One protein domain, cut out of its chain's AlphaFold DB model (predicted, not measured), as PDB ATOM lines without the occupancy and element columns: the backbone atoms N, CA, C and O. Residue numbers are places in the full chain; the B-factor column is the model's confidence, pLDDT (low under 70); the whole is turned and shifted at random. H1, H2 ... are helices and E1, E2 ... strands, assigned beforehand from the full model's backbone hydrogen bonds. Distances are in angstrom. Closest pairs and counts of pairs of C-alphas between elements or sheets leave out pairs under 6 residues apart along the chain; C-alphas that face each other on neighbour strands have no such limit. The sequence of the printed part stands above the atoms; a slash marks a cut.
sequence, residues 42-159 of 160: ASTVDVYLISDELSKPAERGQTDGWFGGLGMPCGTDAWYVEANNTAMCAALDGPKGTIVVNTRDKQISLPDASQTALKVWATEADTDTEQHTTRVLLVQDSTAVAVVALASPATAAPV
ATOM      1  N   ALA A  42      12.750  15.409  27.382       88.81
ATOM      2  CA  ALA A  42      12.567  16.504  28.326       88.81
ATOM      3  C   ALA A  42      12.824  16.038  29.764       88.81
ATOM      4  O   ALA A  42      12.156  15.125  30.249       88.81
ATOM      5  N   SER A  43      13.749  16.704  30.449       90.19
ATOM      6  CA  SER A  43      14.071  16.481  31.859       90.19
ATOM      7  C   SER A  43      14.001  17.788  32.636       90.19
ATOM      8  O   SER A  43      14.340  18.847  32.106       90.19
ATOM      9  N   THR A  44      13.581  17.712  33.895       91.88
ATOM     10  CA  THR A  44      13.641  18.843  34.826       91.88
ATOM     11  C   THR A  44      14.947  18.776  35.601       91.88
ATOM     12  O   THR A  44      15.289  17.718  36.129       91.88
ATOM     13  N   VAL A  45      15.660  19.897  35.665       91.56
ATOM     14  CA  VAL A  45      16.933  20.032  36.382       91.56
ATOM     15  C   VAL A  45      16.896  21.259  37.283       91.56
ATOM     16  O   VAL A  45      16.272  22.268  36.940       91.56
ATOM     17  N   ASP A  46      17.568  21.165  38.422       91.38
ATOM     18  CA  ASP A  46      17.801  22.275  39.332       91.38
ATOM     19  C   ASP A  46      18.924  23.164  38.803       91.38
ATOM     20  O   ASP A  46      19.892  22.704  38.192       91.38
ATOM     21  N   VAL A  47      18.780  24.460  39.045       92.00
ATOM     22  CA  VAL A  47      19.679  25.494  38.552       92.00
ATOM     23  C   VAL A  47      20.414  26.150  39.705       92.00
ATOM     24  O   VAL A  47      19.790  26.711  40.605       92.00
ATOM     25  N   TYR A  48      21.741  26.146  39.615       88.88
ATOM     26  CA  TYR A  48      22.644  26.816  40.543       88.88
ATOM     27  C   TYR A  48      23.498  27.826  39.784       88.88
ATOM     28  O   TYR A  48      24.072  27.500  38.743       88.88
ATOM     29  N   LEU A  49      23.607  29.054  40.287       88.62
ATOM     30  CA  LEU A  49      24.524  30.031  39.696       88.62
ATOM     31  C   LEU A  49      25.948  29.751  40.170       88.62
ATOM     32  O   LEU A  49      26.164  29.435  41.340       88.62
ATOM     33  N   ILE A  50      26.910  29.868  39.257       86.56
ATOM     34  CA  ILE A  50      28.328  29.730  39.581       86.56
ATOM     35  C   ILE A  50      28.879  31.127  39.860       86.56
ATOM     36  O   ILE A  50      28.859  31.989  38.983       86.56
ATOM     37  N   SER A  51      29.400  31.337  41.069       83.31
ATOM     38  CA  SER A  51      30.140  32.554  41.401       83.31
ATOM     39  C   SER A  51      31.550  32.449  40.830       83.31
ATOM     40  O   SER A  51      32.388  31.714  41.357       83.31
ATOM     41  N   ASP A  52      31.826  33.164  39.741       77.12
ATOM     42  CA  ASP A  52      33.136  33.135  39.081       77.12
ATOM     43  C   ASP A  52      34.269  33.688  39.971       77.12
ATOM     44  O   ASP A  52      35.415  33.276  39.809       77.12
ATOM     45  N   GLU A  53      33.956  34.560  40.939       74.56
ATOM     46  CA  GLU A  53      34.917  35.126  41.900       74.56
ATOM     47  C   GLU A  53      35.448  34.088  42.887       74.56
ATOM     48  O   GLU A  53      36.645  34.004  43.173       74.56
ATOM     49  N   LEU A  54      34.517  33.317  43.444       73.56
ATOM     50  CA  LEU A  54      34.798  32.332  44.476       73.56
ATOM     51  C   LEU A  54      35.234  31.002  43.858       73.56
ATOM     52  O   LEU A  54      35.881  30.189  44.524       73.56
ATOM     53  N   SER A  55      34.918  30.798  42.577       80.81
ATOM     54  CA  SER A  55      35.314  29.610  41.842       80.81
ATOM     55  C   SER A  55      36.796  29.635  41.491       80.81
ATOM     56  O   SER A  55      37.342  30.636  41.031       80.81
ATOM     57  N   LYS A  56      37.468  28.498  41.668       82.00
ATOM     58  CA  LYS A  56      38.904  28.363  41.382       82.00
ATOM     59  C   LYS A  56      39.149  27.331  40.291       82.00
ATOM     60  O   LYS A  56      38.447  26.323  40.258       82.00
ATOM     61  N   PRO A  57      40.137  27.538  39.405       80.56
ATOM     62  CA  PRO A  57      40.539  26.498  38.469       80.56
ATOM     63  C   PRO A  57      41.041  25.274  39.243       80.56
ATOM     64  O   PRO A  57      41.751  25.417  40.239       80.56
ATOM     65  N   ALA A  58      40.672  24.085  38.775       79.31
ATOM     66  CA  ALA A  58      41.083  22.812  39.352       79.31
ATOM     67  C   ALA A  58      41.837  21.974  38.313       79.31
ATOM     68  O   ALA A  58      41.733  22.201  37.103       79.31
ATOM     69  N   GLU A  59      42.620  21.002  38.778       76.19
ATOM     70  CA  GLU A  59      43.207  20.013  37.877       76.19
ATOM     71  C   GLU A  59      42.121  19.065  37.354       76.19
ATOM     72  O   GLU A  59      41.178  18.713  38.066       76.19
ATOM     73  N   ARG A  60      42.243  18.672  36.086       74.19
ATOM     74  CA  ARG A  60      41.302  17.763  35.417       74.19
ATOM     75  C   ARG A  60      41.520  16.315  35.835       74.19
ATOM     76  O   ARG A  60      42.637  15.945  36.194       74.19
ATOM     77  N   GLY A  61      40.475  15.500  35.724       66.06
ATOM     78  CA  GLY A  61      40.512  14.082  36.080       66.06
ATOM     79  C   GLY A  61      40.595  13.828  37.585       66.06
ATOM     80  O   GLY A  61      41.018  12.745  37.994       66.06
ATOM     81  N   GLN A  62      40.228  14.815  38.409       61.78
ATOM     82  CA  GLN A  62      40.028  14.598  39.836       61.78
ATOM     83  C   GLN A  62      38.575  14.177  40.067       61.78
ATOM     84  O   GLN A  62      37.656  14.742  39.494       61.78
ATOM     85  N   THR A  63      38.360  13.154  40.886       55.56
ATOM     86  CA  THR A  63      37.017  12.696  41.265       55.56
ATOM     87  C   THR A  63      36.712  13.167  42.676       55.56
ATOM     88  O   THR A  63      37.607  13.097  43.523       55.56
ATOM     89  N   ASP A  64      35.464  13.548  42.964       52.00
ATOM     90  CA  ASP A  64      34.991  13.761  44.337       52.00
ATOM     91  C   ASP A  64      35.089  12.441  45.122       52.00
ATOM     92  O   ASP A  64      34.214  11.575  45.117       52.00
ATOM     93  N   GLY A  65      36.247  12.236  45.746       41.31
ATOM     94  CA  GLY A  65      36.585  11.001  46.428       41.31
ATOM     95  C   GLY A  65      35.935  10.953  47.801       41.31
ATOM     96  O   GLY A  65      36.526  11.419  48.771       41.31
ATOM     97  N   TRP A  66      34.758  10.330  47.926       40.56
ATOM     98  CA  TRP A  66      34.184  10.056  49.252       40.56
ATOM     99  C   TRP A  66      35.047   9.043  50.035       40.56
ATOM    100  O   TRP A  66      35.214   9.178  51.246       40.56
ATOM    101  N   PHE A  67      35.672   8.051  49.392       43.09
ATOM    102  CA  PHE A  67      36.499   7.067  50.105       43.09
ATOM    103  C   PHE A  67      37.783   6.714  49.350       43.09
ATOM    104  O   PHE A  67      37.742   5.959  48.385       43.09
ATOM    105  N   GLY A  68      38.938   7.176  49.852       30.84
ATOM    106  CA  GLY A  68      40.210   6.488  49.579       30.84
ATOM    107  C   GLY A  68      41.486   7.309  49.389       30.84
ATOM    108  O   GLY A  68      42.529   6.695  49.196       30.84
ATOM    109  N   GLY A  69      41.468   8.644  49.475       34.31
ATOM    110  CA  GLY A  69      42.703   9.424  49.327       34.31
ATOM    111  C   GLY A  69      42.545  10.924  49.551       34.31
ATOM    112  O   GLY A  69      42.541  11.670  48.593       34.31
ATOM    113  N   LEU A  70      42.403  11.339  50.816       42.16
ATOM    114  CA  LEU A  70      42.848  12.617  51.418       42.16
ATOM    115  C   LEU A  70      42.977  13.881  50.528       42.16
ATOM    116  O   LEU A  70      43.932  14.641  50.673       42.16
ATOM    117  N   GLY A  71      42.003  14.159  49.672       43.91
ATOM    118  CA  GLY A  71      41.927  15.420  48.949       43.91
ATOM    119  C   GLY A  71      40.558  15.566  48.322       43.91
ATOM    120  O   GLY A  71      40.304  14.989  47.273       43.91
ATOM    121  N   MET A  72      39.673  16.329  48.963       53.94
ATOM    122  CA  MET A  72      38.638  16.995  48.181       53.94
ATOM    123  C   MET A  72      39.398  17.979  47.273       53.94
ATOM    124  O   MET A  72      40.134  18.810  47.818       53.94
ATOM    125  N   PRO A  73      39.315  17.874  45.932       59.62
ATOM    126  CA  PRO A  73      39.967  18.830  45.025       59.62
ATOM    127  C   PRO A  73      39.567  20.276  45.336       59.62
ATOM    128  O   PRO A  73      40.325  21.217  45.097       59.62
ATOM    129  N   CYS A  74      38.364  20.427  45.882       67.31
ATOM    130  CA  CYS A  74      37.724  21.677  46.216       67.31
ATOM    131  C   CYS A  74      37.538  21.815  47.731       67.31
ATOM    132  O   CYS A  74      37.550  20.832  48.472       67.31
ATOM    133  N   GLY A  75      37.397  23.057  48.207       67.31
ATOM    134  CA  GLY A  75      37.013  23.316  49.596       67.31
ATOM    135  C   GLY A  75      35.675  22.654  49.935       67.31
ATOM    136  O   GLY A  75      34.912  22.285  49.047       67.31
ATOM    137  N   THR A  76      35.362  22.520  51.224       67.44
ATOM    138  CA  THR A  76      34.112  21.892  51.707       67.44
ATOM    139  C   THR A  76      32.832  22.583  51.219       67.44
ATOM    140  O   THR A  76      31.740  22.048  51.376       67.44
ATOM    141  N   ASP A  77      32.970  23.790  50.688       70.00
ATOM    142  CA  ASP A  77      31.940  24.693  50.196       70.00
ATOM    143  C   ASP A  77      31.930  24.834  48.662       70.00
ATOM    144  O   ASP A  77      31.122  25.590  48.124       70.00
ATOM    145  N   ALA A  78      32.793  24.107  47.946       74.81
ATOM    146  CA  ALA A  78      32.916  24.189  46.495       74.81
ATOM    147  C   ALA A  78      32.728  22.819  45.832       74.81
ATOM    148  O   ALA A  78      33.203  21.798  46.321       74.81
ATOM    149  N   TRP A  79      32.044  22.815  44.692       75.88
ATOM    150  CA  TRP A  79      31.768  21.620  43.899       75.88
ATOM    151  C   TRP A  79      32.820  21.438  42.819       75.88
ATOM    152  O   TRP A  79      33.119  22.386  42.095       75.88
ATOM    153  N   TYR A  80      33.351  20.231  42.657       79.06
ATOM    154  CA  TYR A  80      34.173  19.939  41.494       79.06
ATOM    155  C   TYR A  80      33.290  19.802  40.253       79.06
ATOM    156  O   TYR A  80      32.317  19.051  40.242       79.06
ATOM    157  N   VAL A  81      33.622  20.546  39.202       78.94
ATOM    158  CA  VAL A  81      32.911  20.504  37.926       78.94
ATOM    159  C   VAL A  81      33.931  20.463  36.800       78.94
ATOM    160  O   VAL A  81      34.693  21.417  36.621       78.94
ATOM    161  N   GLU A  82      33.924  19.386  36.014       80.56
ATOM    162  CA  GLU A  82      34.679  19.279  34.767       80.56
ATOM    163  C   GLU A  82      33.722  19.359  33.573       80.56
ATOM    164  O   GLU A  82      32.819  18.548  33.439       80.56
ATOM    165  N   ALA A  83      33.880  20.363  32.711       78.88
ATOM    166  CA  ALA A  83      33.095  20.520  31.486       78.88
ATOM    167  C   ALA A  83      33.934  21.208  30.402       78.88
ATOM    168  O   ALA A  83      34.767  22.068  30.698       78.88
ATOM    169  N   ASN A  84      33.714  20.869  29.127       77.38
ATOM    170  CA  ASN A  84      34.435  21.458  27.984       77.38
ATOM    171  C   ASN A  84      35.971  21.446  28.137       77.38
ATOM    172  O   ASN A  84      36.637  22.427  27.804       77.38
ATOM    173  N   ASN A  85      36.551  20.350  28.642       72.44
ATOM    174  CA  ASN A  85      37.999  20.234  28.864       72.44
ATOM    175  C   ASN A  85      38.551  21.289  29.854       72.44
ATOM    176  O   ASN A  85      39.728  21.654  29.803       72.44
ATOM    177  N   THR A  86      37.703  21.778  30.761       75.56
ATOM    178  CA  THR A  86      38.064  22.661  31.875       75.56
ATOM    179  C   THR A  86      37.520  22.084  33.172       75.56
ATOM    180  O   THR A  86      36.384  21.630  33.190       75.56
ATOM    181  N   ALA A  87      38.313  22.110  34.242       81.00
ATOM    182  CA  ALA A  87      37.868  21.739  35.579       81.00
ATOM    183  C   ALA A  87      37.930  22.951  36.506       81.00
ATOM    184  O   ALA A  87      38.851  23.773  36.430       81.00
ATOM    185  N   MET A  88      36.941  23.071  37.381       83.56
ATOM    186  CA  MET A  88      36.871  24.134  38.370       83.56
ATOM    187  C   MET A  88      36.212  23.654  39.653       83.56
ATOM    188  O   MET A  88      35.341  22.792  39.642       83.56
ATOM    189  N   CYS A  89      36.607  24.281  40.750       84.56
ATOM    190  CA  CYS A  89      35.887  24.259  42.004       84.56
ATOM    191  C   CYS A  89      34.849  25.368  41.968       84.56
ATOM    192  O   CYS A  89      35.193  26.526  42.195       84.56
ATOM    193  N   ALA A  90      33.617  25.021  41.615       83.25
ATOM    194  CA  ALA A  90      32.496  25.930  41.492       83.25
ATOM    195  C   ALA A  90      31.923  26.268  42.873       83.25
ATOM    196  O   ALA A  90      31.427  25.396  43.590       83.25
ATOM    197  N   ALA A  91      31.961  27.548  43.232       84.25
ATOM    198  CA  ALA A  91      31.194  28.066  44.354       84.25
ATOM    199  C   ALA A  91      29.759  28.332  43.883       84.25
ATOM    200  O   ALA A  91      29.543  29.104  42.944       84.25
ATOM    201  N   LEU A  92      28.792  27.663  44.505       83.00
ATOM    202  CA  LEU A  92      27.394  27.707  44.083       83.00
ATOM    203  C   LEU A  92      26.599  28.694  44.934       83.00
ATOM    204  O   LEU A  92      26.566  28.577  46.158       83.00
ATOM    205  N   ASP A  93      25.895  29.616  44.283       79.31
ATOM    206  CA  ASP A  93      24.955  30.522  44.945       79.31
ATOM    207  C   ASP A  93      23.533  29.948  44.937       79.31
ATOM    208  O   ASP A  93      22.672  30.390  44.174       79.31
ATOM    209  N   GLY A  94      23.319  28.935  45.787       76.94
ATOM    210  CA  GLY A  94      22.018  28.322  46.082       76.94
ATOM    211  C   GLY A  94      21.216  27.803  44.871       76.94
ATOM    212  O   GLY A  94      21.548  28.043  43.712       76.94
ATOM    213  N   PRO A  95      20.124  27.059  45.105       84.19
ATOM    214  CA  PRO A  95      19.197  26.730  44.031       84.19
ATOM    215  C   PRO A  95      18.352  27.967  43.680       84.19
ATOM    216  O   PRO A  95      17.683  28.528  44.549       84.19
ATOM    217  N   LYS A  96      18.348  28.386  42.409       88.31
ATOM    218  CA  LYS A  96      17.475  29.476  41.919       88.31
ATOM    219  C   LYS A  96      16.095  28.985  41.496       88.31
ATOM    220  O   LYS A  96      15.121  29.731  41.551       88.31
ATOM    221  N   GLY A  97      16.004  27.721  41.097       91.50
ATOM    222  CA  GLY A  97      14.768  27.096  40.652       91.50
ATOM    223  C   GLY A  97      15.042  25.914  39.738       91.50
ATOM    224  O   GLY A  97      16.170  25.435  39.642       91.50
ATOM    225  N   THR A  98      13.998  25.464  39.049       93.06
ATOM    226  CA  THR A  98      14.077  24.366  38.085       93.06
ATOM    227  C   THR A  98      13.822  24.857  36.672       93.06
ATOM    228  O   THR A  98      13.024  25.769  36.444       93.06
ATOM    229  N   ILE A  99      14.478  24.224  35.704       93.88
ATOM    230  CA  ILE A  99      14.209  24.420  34.280       93.88
ATOM    231  C   ILE A  99      14.010  23.081  33.585       93.88
ATOM    232  O   ILE A  99      14.496  22.045  34.034       93.88
ATOM    233  N   VAL A 100      13.321  23.121  32.448       92.12
ATOM    234  CA  VAL A 100      13.265  21.984  31.531       92.12
ATOM    235  C   VAL A 100      14.434  22.072  30.557       92.12
ATOM    236  O   VAL A 100      14.695  23.132  29.981       92.12
ATOM    237  N   VAL A 101      15.100  20.947  30.337       91.75
ATOM    238  CA  VAL A 101      16.123  20.757  29.307       91.75
ATOM    239  C   VAL A 101      15.739  19.587  28.416       91.75
ATOM    240  O   VAL A 101      15.055  18.667  28.855       91.75
ATOM    241  N   ASN A 102      16.159  19.624  27.156       88.12
ATOM    242  CA  ASN A 102      15.937  18.545  26.203       88.12
ATOM    243  C   ASN A 102      17.265  17.915  25.813       88.12
ATOM    244  O   ASN A 102      18.118  18.584  25.223       88.12
ATOM    245  N   THR A 103      17.401  16.622  26.078       88.25
ATOM    246  CA  THR A 103      18.587  15.851  25.711       88.25
ATOM    247  C   THR A 103      18.325  15.061  24.439       88.25
ATOM    248  O   THR A 103      17.348  14.314  24.353       88.25
ATOM    249  N   ARG A 104      19.200  15.214  23.444       83.69
ATOM    250  CA  ARG A 104      19.168  14.454  22.189       83.69
ATOM    251  C   ARG A 104      20.584  14.217  21.693       83.69
ATOM    252  O   ARG A 104      21.364  15.158  21.659       83.69
ATOM    253  N   ASP A 105      20.919  12.989  21.304       78.88
ATOM    254  CA  ASP A 105      22.231  12.663  20.719       78.88
ATOM    255  C   ASP A 105      23.422  13.128  21.592       78.88
ATOM    256  O   ASP A 105      24.446  13.575  21.080       78.88
ATOM    257  N   LYS A 106      23.281  13.036  22.927       74.00
ATOM    258  CA  LYS A 106      24.234  13.541  23.947       74.00
ATOM    259  C   LYS A 106      24.408  15.065  23.994       74.00
ATOM    260  O   LYS A 106      25.290  15.562  24.688       74.00
ATOM    261  N   GLN A 107      23.562  15.809  23.293       79.38
ATOM    262  CA  GLN A 107      23.492  17.259  23.361       79.38
ATOM    263  C   GLN A 107      22.337  17.683  24.268       79.38
ATOM    264  O   GLN A 107      21.220  17.180  24.147       79.38
ATOM    265  N   ILE A 108      22.603  18.635  25.159       86.31
ATOM    266  CA  ILE A 108      21.604  19.208  26.061       86.31
ATOM    267  C   ILE A 108      21.212  20.575  25.506       86.31
ATOM    268  O   ILE A 108      22.035  21.487  25.417       86.31
ATOM    269  N   SER A 109      19.951  20.705  25.112       88.06
ATOM    270  CA  SER A 109      19.373  21.919  24.542       88.06
ATOM    271  C   SER A 109      18.388  22.557  25.514       88.06
ATOM    272  O   SER A 109      17.608  21.870  26.179       88.06
ATOM    273  N   LEU A 110      18.422  23.884  25.603       89.56
ATOM    274  CA  LEU A 110      17.554  24.644  26.494       89.56
ATOM    275  C   LEU A 110      16.451  25.336  25.683       89.56
ATOM    276  O   LEU A 110      16.763  26.144  24.804       89.56
ATOM    277  N   PRO A 111      15.165  25.084  25.981       91.19
ATOM    278  CA  PRO A 111      14.057  25.846  25.410       91.19
ATOM    279  C   PRO A 111      14.150  27.343  25.736       91.19
ATOM    280  O   PRO A 111      14.707  27.727  26.766       91.19
ATOM    281  N   ASP A 112      13.523  28.192  24.917       90.94
ATOM    282  CA  ASP A 112      13.548  29.656  25.090       90.94
ATOM    283  C   ASP A 112      13.031  30.113  26.463       90.94
ATOM    284  O   ASP A 112      13.561  31.058  27.051       90.94
ATOM    285  N   ALA A 113      12.029  29.418  27.010       90.12
ATOM    286  CA  ALA A 113      11.514  29.684  28.352       90.12
ATOM    287  C   ALA A 113      12.596  29.481  29.428       90.12
ATOM    288  O   ALA A 113      12.775  30.340  30.291       90.12
ATOM    289  N   SER A 114      13.368  28.395  29.329       92.44
ATOM    290  CA  SER A 114      14.477  28.098  30.241       92.44
ATOM    291  C   SER A 114      15.606  29.117  30.083       92.44
ATOM    292  O   SER A 114      16.107  29.634  31.074       92.44
ATOM    293  N   GLN A 115      15.958  29.486  28.846       90.50
ATOM    294  CA  GLN A 115      16.958  30.530  28.589       90.50
ATOM    295  C   GLN A 115      16.541  31.894  29.161       90.50
ATOM    296  O   GLN A 115      17.381  32.646  29.653       90.50
ATOM    297  N   THR A 116      15.249  32.221  29.093       90.50
ATOM    298  CA  THR A 116      14.702  33.465  29.649       90.50
ATOM    299  C   THR A 116      14.788  33.465  31.174       90.50
ATOM    300  O   THR A 116      15.266  34.442  31.742       90.50
ATOM    301  N   ALA A 117      14.410  32.360  31.828       90.94
ATOM    302  CA  ALA A 117      14.536  32.215  33.279       90.94
ATOM    303  C   ALA A 117      15.993  32.362  33.748       90.94
ATOM    304  O   ALA A 117      16.262  33.134  34.664       90.94
ATOM    305  N   LEU A 118      16.941  31.715  33.057       89.06
ATOM    306  CA  LEU A 118      18.369  31.831  33.368       89.06
ATOM    307  C   LEU A 118      18.873  33.278  33.309       89.06
ATOM    308  O   LEU A 118      19.613  33.705  34.190       89.06
ATOM    309  N   LYS A 119      18.461  34.047  32.294       88.56
ATOM    310  CA  LYS A 119      18.839  35.464  32.169       88.56
ATOM    311  C   LYS A 119      18.249  36.322  33.283       88.56
ATOM    312  O   LYS A 119      18.936  37.217  33.768       88.56
ATOM    313  N   VAL A 120      17.001  36.062  33.675       90.56
ATOM    314  CA  VAL A 120      16.352  36.775  34.783       90.56
ATOM    315  C   VAL A 120      17.112  36.518  36.081       90.56
ATOM    316  O   VAL A 120      17.544  37.476  36.709       90.56
ATOM    317  N   TRP A 121      17.382  35.255  36.419       89.69
ATOM    318  CA  TRP A 121      18.106  34.914  37.647       89.69
ATOM    319  C   TRP A 121      19.541  35.437  37.671       89.69
ATOM    320  O   TRP A 121      20.000  35.888  38.715       89.69
ATOM    321  N   ALA A 122      20.240  35.410  36.532       86.31
ATOM    322  CA  ALA A 122      21.563  36.016  36.420       86.31
ATOM    323  C   ALA A 122      21.503  37.530  36.663       86.31
ATOM    324  O   ALA A 122      22.269  38.056  37.455       86.31
ATOM    325  N   THR A 123      20.536  38.222  36.052       86.19
ATOM    326  CA  THR A 123      20.363  39.672  36.248       86.19
ATOM    327  C   THR A 123      20.032  40.004  37.702       86.19
ATOM    328  O   THR A 123      20.570  40.964  38.237       86.19
ATOM    329  N   GLU A 124      19.169  39.212  38.348       85.00
ATOM    330  CA  GLU A 124      18.810  39.390  39.758       85.00
ATOM    331  C   GLU A 124      20.027  39.227  40.680       85.00
ATOM    332  O   GLU A 124      20.221  40.060  41.565       85.00
ATOM    333  N   ALA A 125      20.869  38.217  40.445       80.25
ATOM    334  CA  ALA A 125      22.094  37.993  41.217       80.25
ATOM    335  C   ALA A 125      23.148  39.097  41.004       80.25
ATOM    336  O   ALA A 125      23.823  39.510  41.949       80.25
ATOM    337  N   ASP A 126      23.234  39.623  39.783       80.62
ATOM    338  CA  ASP A 126      24.154  40.703  39.420       80.62
ATOM    339  C   ASP A 126      23.729  42.063  40.006       80.62
ATOM    340  O   ASP A 126      24.534  42.985  40.084       80.62
ATOM    341  N   THR A 127      22.470  42.236  40.429       69.44
ATOM    342  CA  THR A 127      22.003  43.523  40.985       69.44
ATOM    343  C   THR A 127      22.707  43.904  42.291       69.44
ATOM    344  O   THR A 127      22.856  45.091  42.578       69.44
ATOM    345  N   ASP A 128      23.140  42.907  43.067       64.31
ATOM    346  CA  ASP A 128      23.762  43.080  44.386       64.31
ATOM    347  C   ASP A 128      25.290  42.888  44.362       64.31
ATOM    348  O   ASP A 128      25.947  42.972  45.404       64.31
ATOM    349  N   THR A 129      25.882  42.647  43.188       61.47
ATOM    350  CA  THR A 129      27.317  42.381  43.038       61.47
ATOM    351  C   THR A 129      27.909  43.168  41.865       61.47
ATOM    352  O   THR A 129      27.297  43.314  40.817       61.47
ATOM    353  N   GLU A 130      29.134  43.693  41.998       61.62
ATOM    354  CA  GLU A 130      29.831  44.351  40.868       61.62
ATOM    355  C   GLU A 130      30.224  43.361  39.752       61.62
ATOM    356  O   GLU A 130      30.786  43.757  38.728       61.62
ATOM    357  N   GLN A 131      29.967  42.068  39.953       64.06
ATOM    358  CA  GLN A 131      30.418  40.996  39.084       64.06
ATOM    359  C   GLN A 131      29.244  40.272  38.455       64.06
ATOM    360  O   GLN A 131      28.252  39.970  39.104       64.06
ATOM    361  N   HIS A 132      29.408  39.967  37.173       71.94
ATOM    362  CA  HIS A 132      28.373  39.336  36.379       71.94
ATOM    363  C   HIS A 132      28.485  37.820  36.428       71.94
ATOM    364  O   HIS A 132      29.538  37.258  36.121       71.94
ATOM    365  N   THR A 133      27.378  37.158  36.733       79.12
ATOM    366  CA  THR A 133      27.236  35.713  36.618       79.12
ATOM    367  C   THR A 133      27.423  35.324  35.154       79.12
ATOM    368  O   THR A 133      26.633  35.717  34.292       79.12
ATOM    369  N   THR A 134      28.455  34.537  34.835       82.12
ATOM    370  CA  THR A 134      28.701  34.117  33.441       82.12
ATOM    371  C   THR A 134      28.290  32.675  33.157       82.12
ATOM    372  O   THR A 134      28.097  32.300  31.991       82.12
ATOM    373  N   ARG A 135      28.129  31.854  34.202       85.81
ATOM    374  CA  ARG A 135      27.907  30.408  34.098       85.81
ATOM    375  C   ARG A 135      26.900  29.895  35.119       85.81
ATOM    376  O   ARG A 135      26.726  30.450  36.201       85.81
ATOM    377  N   VAL A 136      26.257  28.793  34.758       88.62
ATOM    378  CA  VAL A 136      25.224  28.132  35.552       88.62
ATOM    379  C   VAL A 136      25.483  26.632  35.567       88.62
ATOM    380  O   VAL A 136      25.811  26.058  34.529       88.62
ATOM    381  N   LEU A 137      25.313  26.001  36.725       88.38
ATOM    382  CA  LEU A 137      25.364  24.556  36.901       88.38
ATOM    383  C   LEU A 137      23.944  23.975  36.908       88.38
ATOM    384  O   LEU A 137      23.061  24.462  37.616       88.38
ATOM    385  N   LEU A 138      23.744  22.921  36.121       89.00
ATOM    386  CA  LEU A 138      22.531  22.117  36.084       89.00
ATOM    387  C   LEU A 138      22.749  20.852  36.907       89.00
ATOM    388  O   LEU A 138      23.703  20.107  36.665       89.00
ATOM    389  N   VAL A 139      21.856  20.614  37.858       86.94
ATOM    390  CA  VAL A 139      21.924  19.498  38.802       86.94
ATOM    391  C   VAL A 139      20.650  18.667  38.687       86.94
ATOM    392  O   VAL A 139      19.552  19.207  38.591       86.94
ATOM    393  N   GLN A 140      20.785  17.346  38.694       87.19
ATOM    394  CA  GLN A 140      19.665  16.412  38.791       87.19
ATOM    395  C   GLN A 140      19.977  15.406  39.893       87.19
ATOM    396  O   GLN A 140      21.073  14.852  39.920       87.19
ATOM    397  N   ASP A 141      19.037  15.194  40.815       83.69
ATOM    398  CA  ASP A 141      19.178  14.228  41.912       83.69
ATOM    399  C   ASP A 141      20.503  14.382  42.689       83.69
ATOM    400  O   ASP A 141      21.208  13.412  42.970       83.69
ATOM    401  N   SER A 142      20.866  15.629  43.018       78.62
ATOM    402  CA  SER A 142      22.123  15.989  43.702       78.62
ATOM    403  C   SER A 142      23.405  15.668  42.923       78.62
ATOM    404  O   SER A 142      24.479  15.616  43.516       78.62
ATOM    405  N   THR A 143      23.318  15.463  41.610       80.69
ATOM    406  CA  THR A 143      24.475  15.201  40.745       80.69
ATOM    407  C   THR A 143      24.611  16.298  39.698       80.69
ATOM    408  O   THR A 143      23.628  16.674  39.057       80.69
ATOM    409  N   ALA A 144      25.823  16.830  39.523       82.44
ATOM    410  CA  ALA A 144      26.121  17.792  38.469       82.44
ATOM    411  C   ALA A 144      26.000  17.118  37.097       82.44
ATOM    412  O   ALA A 144      26.603  16.078  36.853       82.44
ATOM    413  N   VAL A 145      25.207  17.711  36.210       84.81
ATOM    414  CA  VAL A 145      24.891  17.127  34.901       84.81
ATOM    415  C   VAL A 145      25.498  17.946  33.773       84.81
ATOM    416  O   VAL A 145      26.031  17.396  32.810       84.81
ATOM    417  N   ALA A 146      25.384  19.272  33.848       85.88
ATOM    418  CA  ALA A 146      25.825  20.142  32.768       85.88
ATOM    419  C   ALA A 146      26.118  21.567  33.235       85.88
ATOM    420  O   ALA A 146      25.538  22.052  34.202       85.88
ATOM    421  N   VAL A 147      26.980  22.262  32.498       86.81
ATOM    422  CA  VAL A 147      27.282  23.683  32.677       86.81
ATOM    423  C   VAL A 147      26.757  24.469  31.482       86.81
ATOM    424  O   VAL A 147      27.004  24.120  30.327       86.81
ATOM    425  N   VAL A 148      26.054  25.564  31.752       86.94
ATOM    426  CA  VAL A 148      25.529  26.481  30.736       86.94
ATOM    427  C   VAL A 148      26.286  27.800  30.814       86.94
ATOM    428  O   VAL A 148      26.349  28.429  31.868       86.94
ATOM    429  N   ALA A 149      26.835  28.245  29.685       86.81
ATOM    430  CA  ALA A 149      27.372  29.594  29.556       86.81
ATOM    431  C   ALA A 149      26.231  30.574  29.246       86.81
ATOM    432  O   ALA A 149      25.529  30.421  28.245       86.81
ATOM    433  N   LEU A 150      26.066  31.619  30.057       83.94
ATOM    434  CA  LEU A 150      24.983  32.598  29.890       83.94
ATOM    435  C   LEU A 150      25.134  33.455  28.627       83.94
ATOM    436  O   LEU A 150      24.141  33.948  28.093       83.94
ATOM    437  N   ALA A 151      26.353  33.564  28.091       77.94
ATOM    438  CA  ALA A 151      26.613  34.182  26.790       77.94
ATOM    439  C   ALA A 151      26.020  33.381  25.611       77.94
ATOM    440  O   ALA A 151      25.824  33.924  24.525       77.94
ATOM    441  N   SER A 152      25.746  32.085  25.785       77.69
ATOM    442  CA  SER A 152      25.158  31.212  24.759       77.69
ATOM    443  C   SER A 152      24.299  30.117  25.408       77.69
ATOM    444  O   SER A 152      24.645  28.937  25.344       77.69
ATOM    445  N   PRO A 153      23.154  30.482  26.019       79.81
ATOM    446  CA  PRO A 153      22.418  29.596  26.918       79.81
ATOM    447  C   PRO A 153      21.609  28.514  26.192       79.81
ATOM    448  O   PRO A 153      20.960  27.705  26.840       79.81
ATOM    449  N   ALA A 154      21.618  28.485  24.857       77.06
ATOM    450  CA  ALA A 154      20.859  27.516  24.067       77.06
ATOM    451  C   ALA A 154      21.377  26.075  24.207       77.06
ATOM    452  O   ALA A 154      20.620  25.130  23.984       77.06
ATOM    453  N   THR A 155      22.654  25.903  24.569       81.62
ATOM    454  CA  THR A 155      23.292  24.585  24.686       81.62
ATOM    455  C   THR A 155      24.029  24.478  26.014       81.62
ATOM    456  O   THR A 155      24.738  25.410  26.394       81.62
ATOM    457  N   ALA A 156      23.888  23.344  26.699       81.44
ATOM    458  CA  ALA A 156      24.688  23.027  27.876       81.44
ATOM    459  C   ALA A 156      25.839  22.088  27.506       81.44
ATOM    460  O   ALA A 156      25.681  21.192  26.672       81.44
ATOM    461  N   ALA A 157      26.984  22.291  28.145       82.31
ATOM    462  CA  ALA A 157      28.102  21.368  28.095       82.31
ATOM    463  C   ALA A 157      27.913  20.297  29.174       82.31
ATOM    464  O   ALA A 157      27.738  20.673  30.334       82.31
ATOM    465  N   PRO A 158      27.924  19.000  28.833       80.62
ATOM    466  CA  PRO A 158      27.835  17.949  29.837       80.62
ATOM    467  C   PRO A 158      29.036  18.012  30.789       80.62
ATOM    468  O   PRO A 158      30.123  18.441  30.392       80.62
ATOM    469  N   VAL A 159      28.804  17.617  32.040       78.62
ATOM    470  CA  VAL A 159      29.858  17.419  33.040       78.62
ATOM    471  C   VAL A 159      30.420  16.009  32.879       78.62
ATOM    472  O   VAL A 159      29.638  15.069  32.720       78.62
TER     473      VAL A 159
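This is residues 42 to 159 of the 160 residues of an uncharacterized protein of Micromonospora endophytica (Xie et al. 2001) Li et al. 2019 (UniProt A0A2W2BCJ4). Picture a small closed barrel of six antiparallel strands, with one helix, H1, packed along its outside over E1 and E3. E2 lies outside the ring as an extra strand paired with E3, and a long loop, residues 59 to 77, reaches away from the barrel on the side away from H1. The printed part has 118 residues, with one named helix and seven named strands in the order E1, E2, E3, E4, H1, E5, E6, E7, and its class is mostly strand. It is compact, with a radius of gyration of the C-alphas of 14.1 A and spans of 43 by 38 by 23 A.

Find C-alpha 42 at (12.567, 16.504, 28.326); from there E1 runs to residue 58, 31.2 A away, and bends by 103 degrees at residue 53. Next come E2, residues 78 to 83, 15.5 A, and E3, residues 86 to 104, 22.8 A, which bends by 133 degrees at residue 89. After E4, residues 107 to 109, find C-alpha 112 at (13.548, 29.656, 25.090), where H1 begins; it runs to residue 126, 21.0 A long. E5, residues 135 to 140, is 16.9 A long, and E6, residues 143 to 149, is 18.5 A long. E7, residues 155 to 158, ends with C-alpha 158 at (27.835, 17.949, 29.837).

Round the closed barrel run E1, E3, E4, E7, E6, E5 and back to E1. Look for N 43 and O 101 at 2.8 A between E1 and E3, N 102 and O 109 at 2.8 A in the hairpin E3 and E4, and N 156 and O 108 at 2.9 A between E4 and E7. The ring goes on with N 157 and O 147 at 2.8 A in the hairpin E7 and E6, N 138 and O 146 at 2.8 A in the hairpin E6 and E5, and N 48 and O 137 at 2.9 A between E5 and E1. Beside residues 86 to 91 of E3 lies E2, the two a hairpin, with N 81 and O 88 at 2.9 A. E2, E3, E4 and E5, E6, E7 are two meanders, each strand the antiparallel neighbour of the one before. H1 is on the barrel and outside it, at a height of 8.7 A over the sheet, over E1 and E3, and only just slantwise to the strands, at 32 degrees to E1 on the local plane. Its closest C-alphas to E3 are those of Ser 114 and Ile 99, 5.5 A apart. In H1 every O i to N i+4 pair is within hydrogen-bond range. E1 and E7 are apart.

The two C-alphas farthest apart are those of Gly 68 and Asp 112, at 43.0 A. The printed part has no cut. The link from E1 to E2, 19 residues, is long. The mean pLDDT of the printed part is 78.6; look for values under 70 at residues 61 to 76 and 127 to 131.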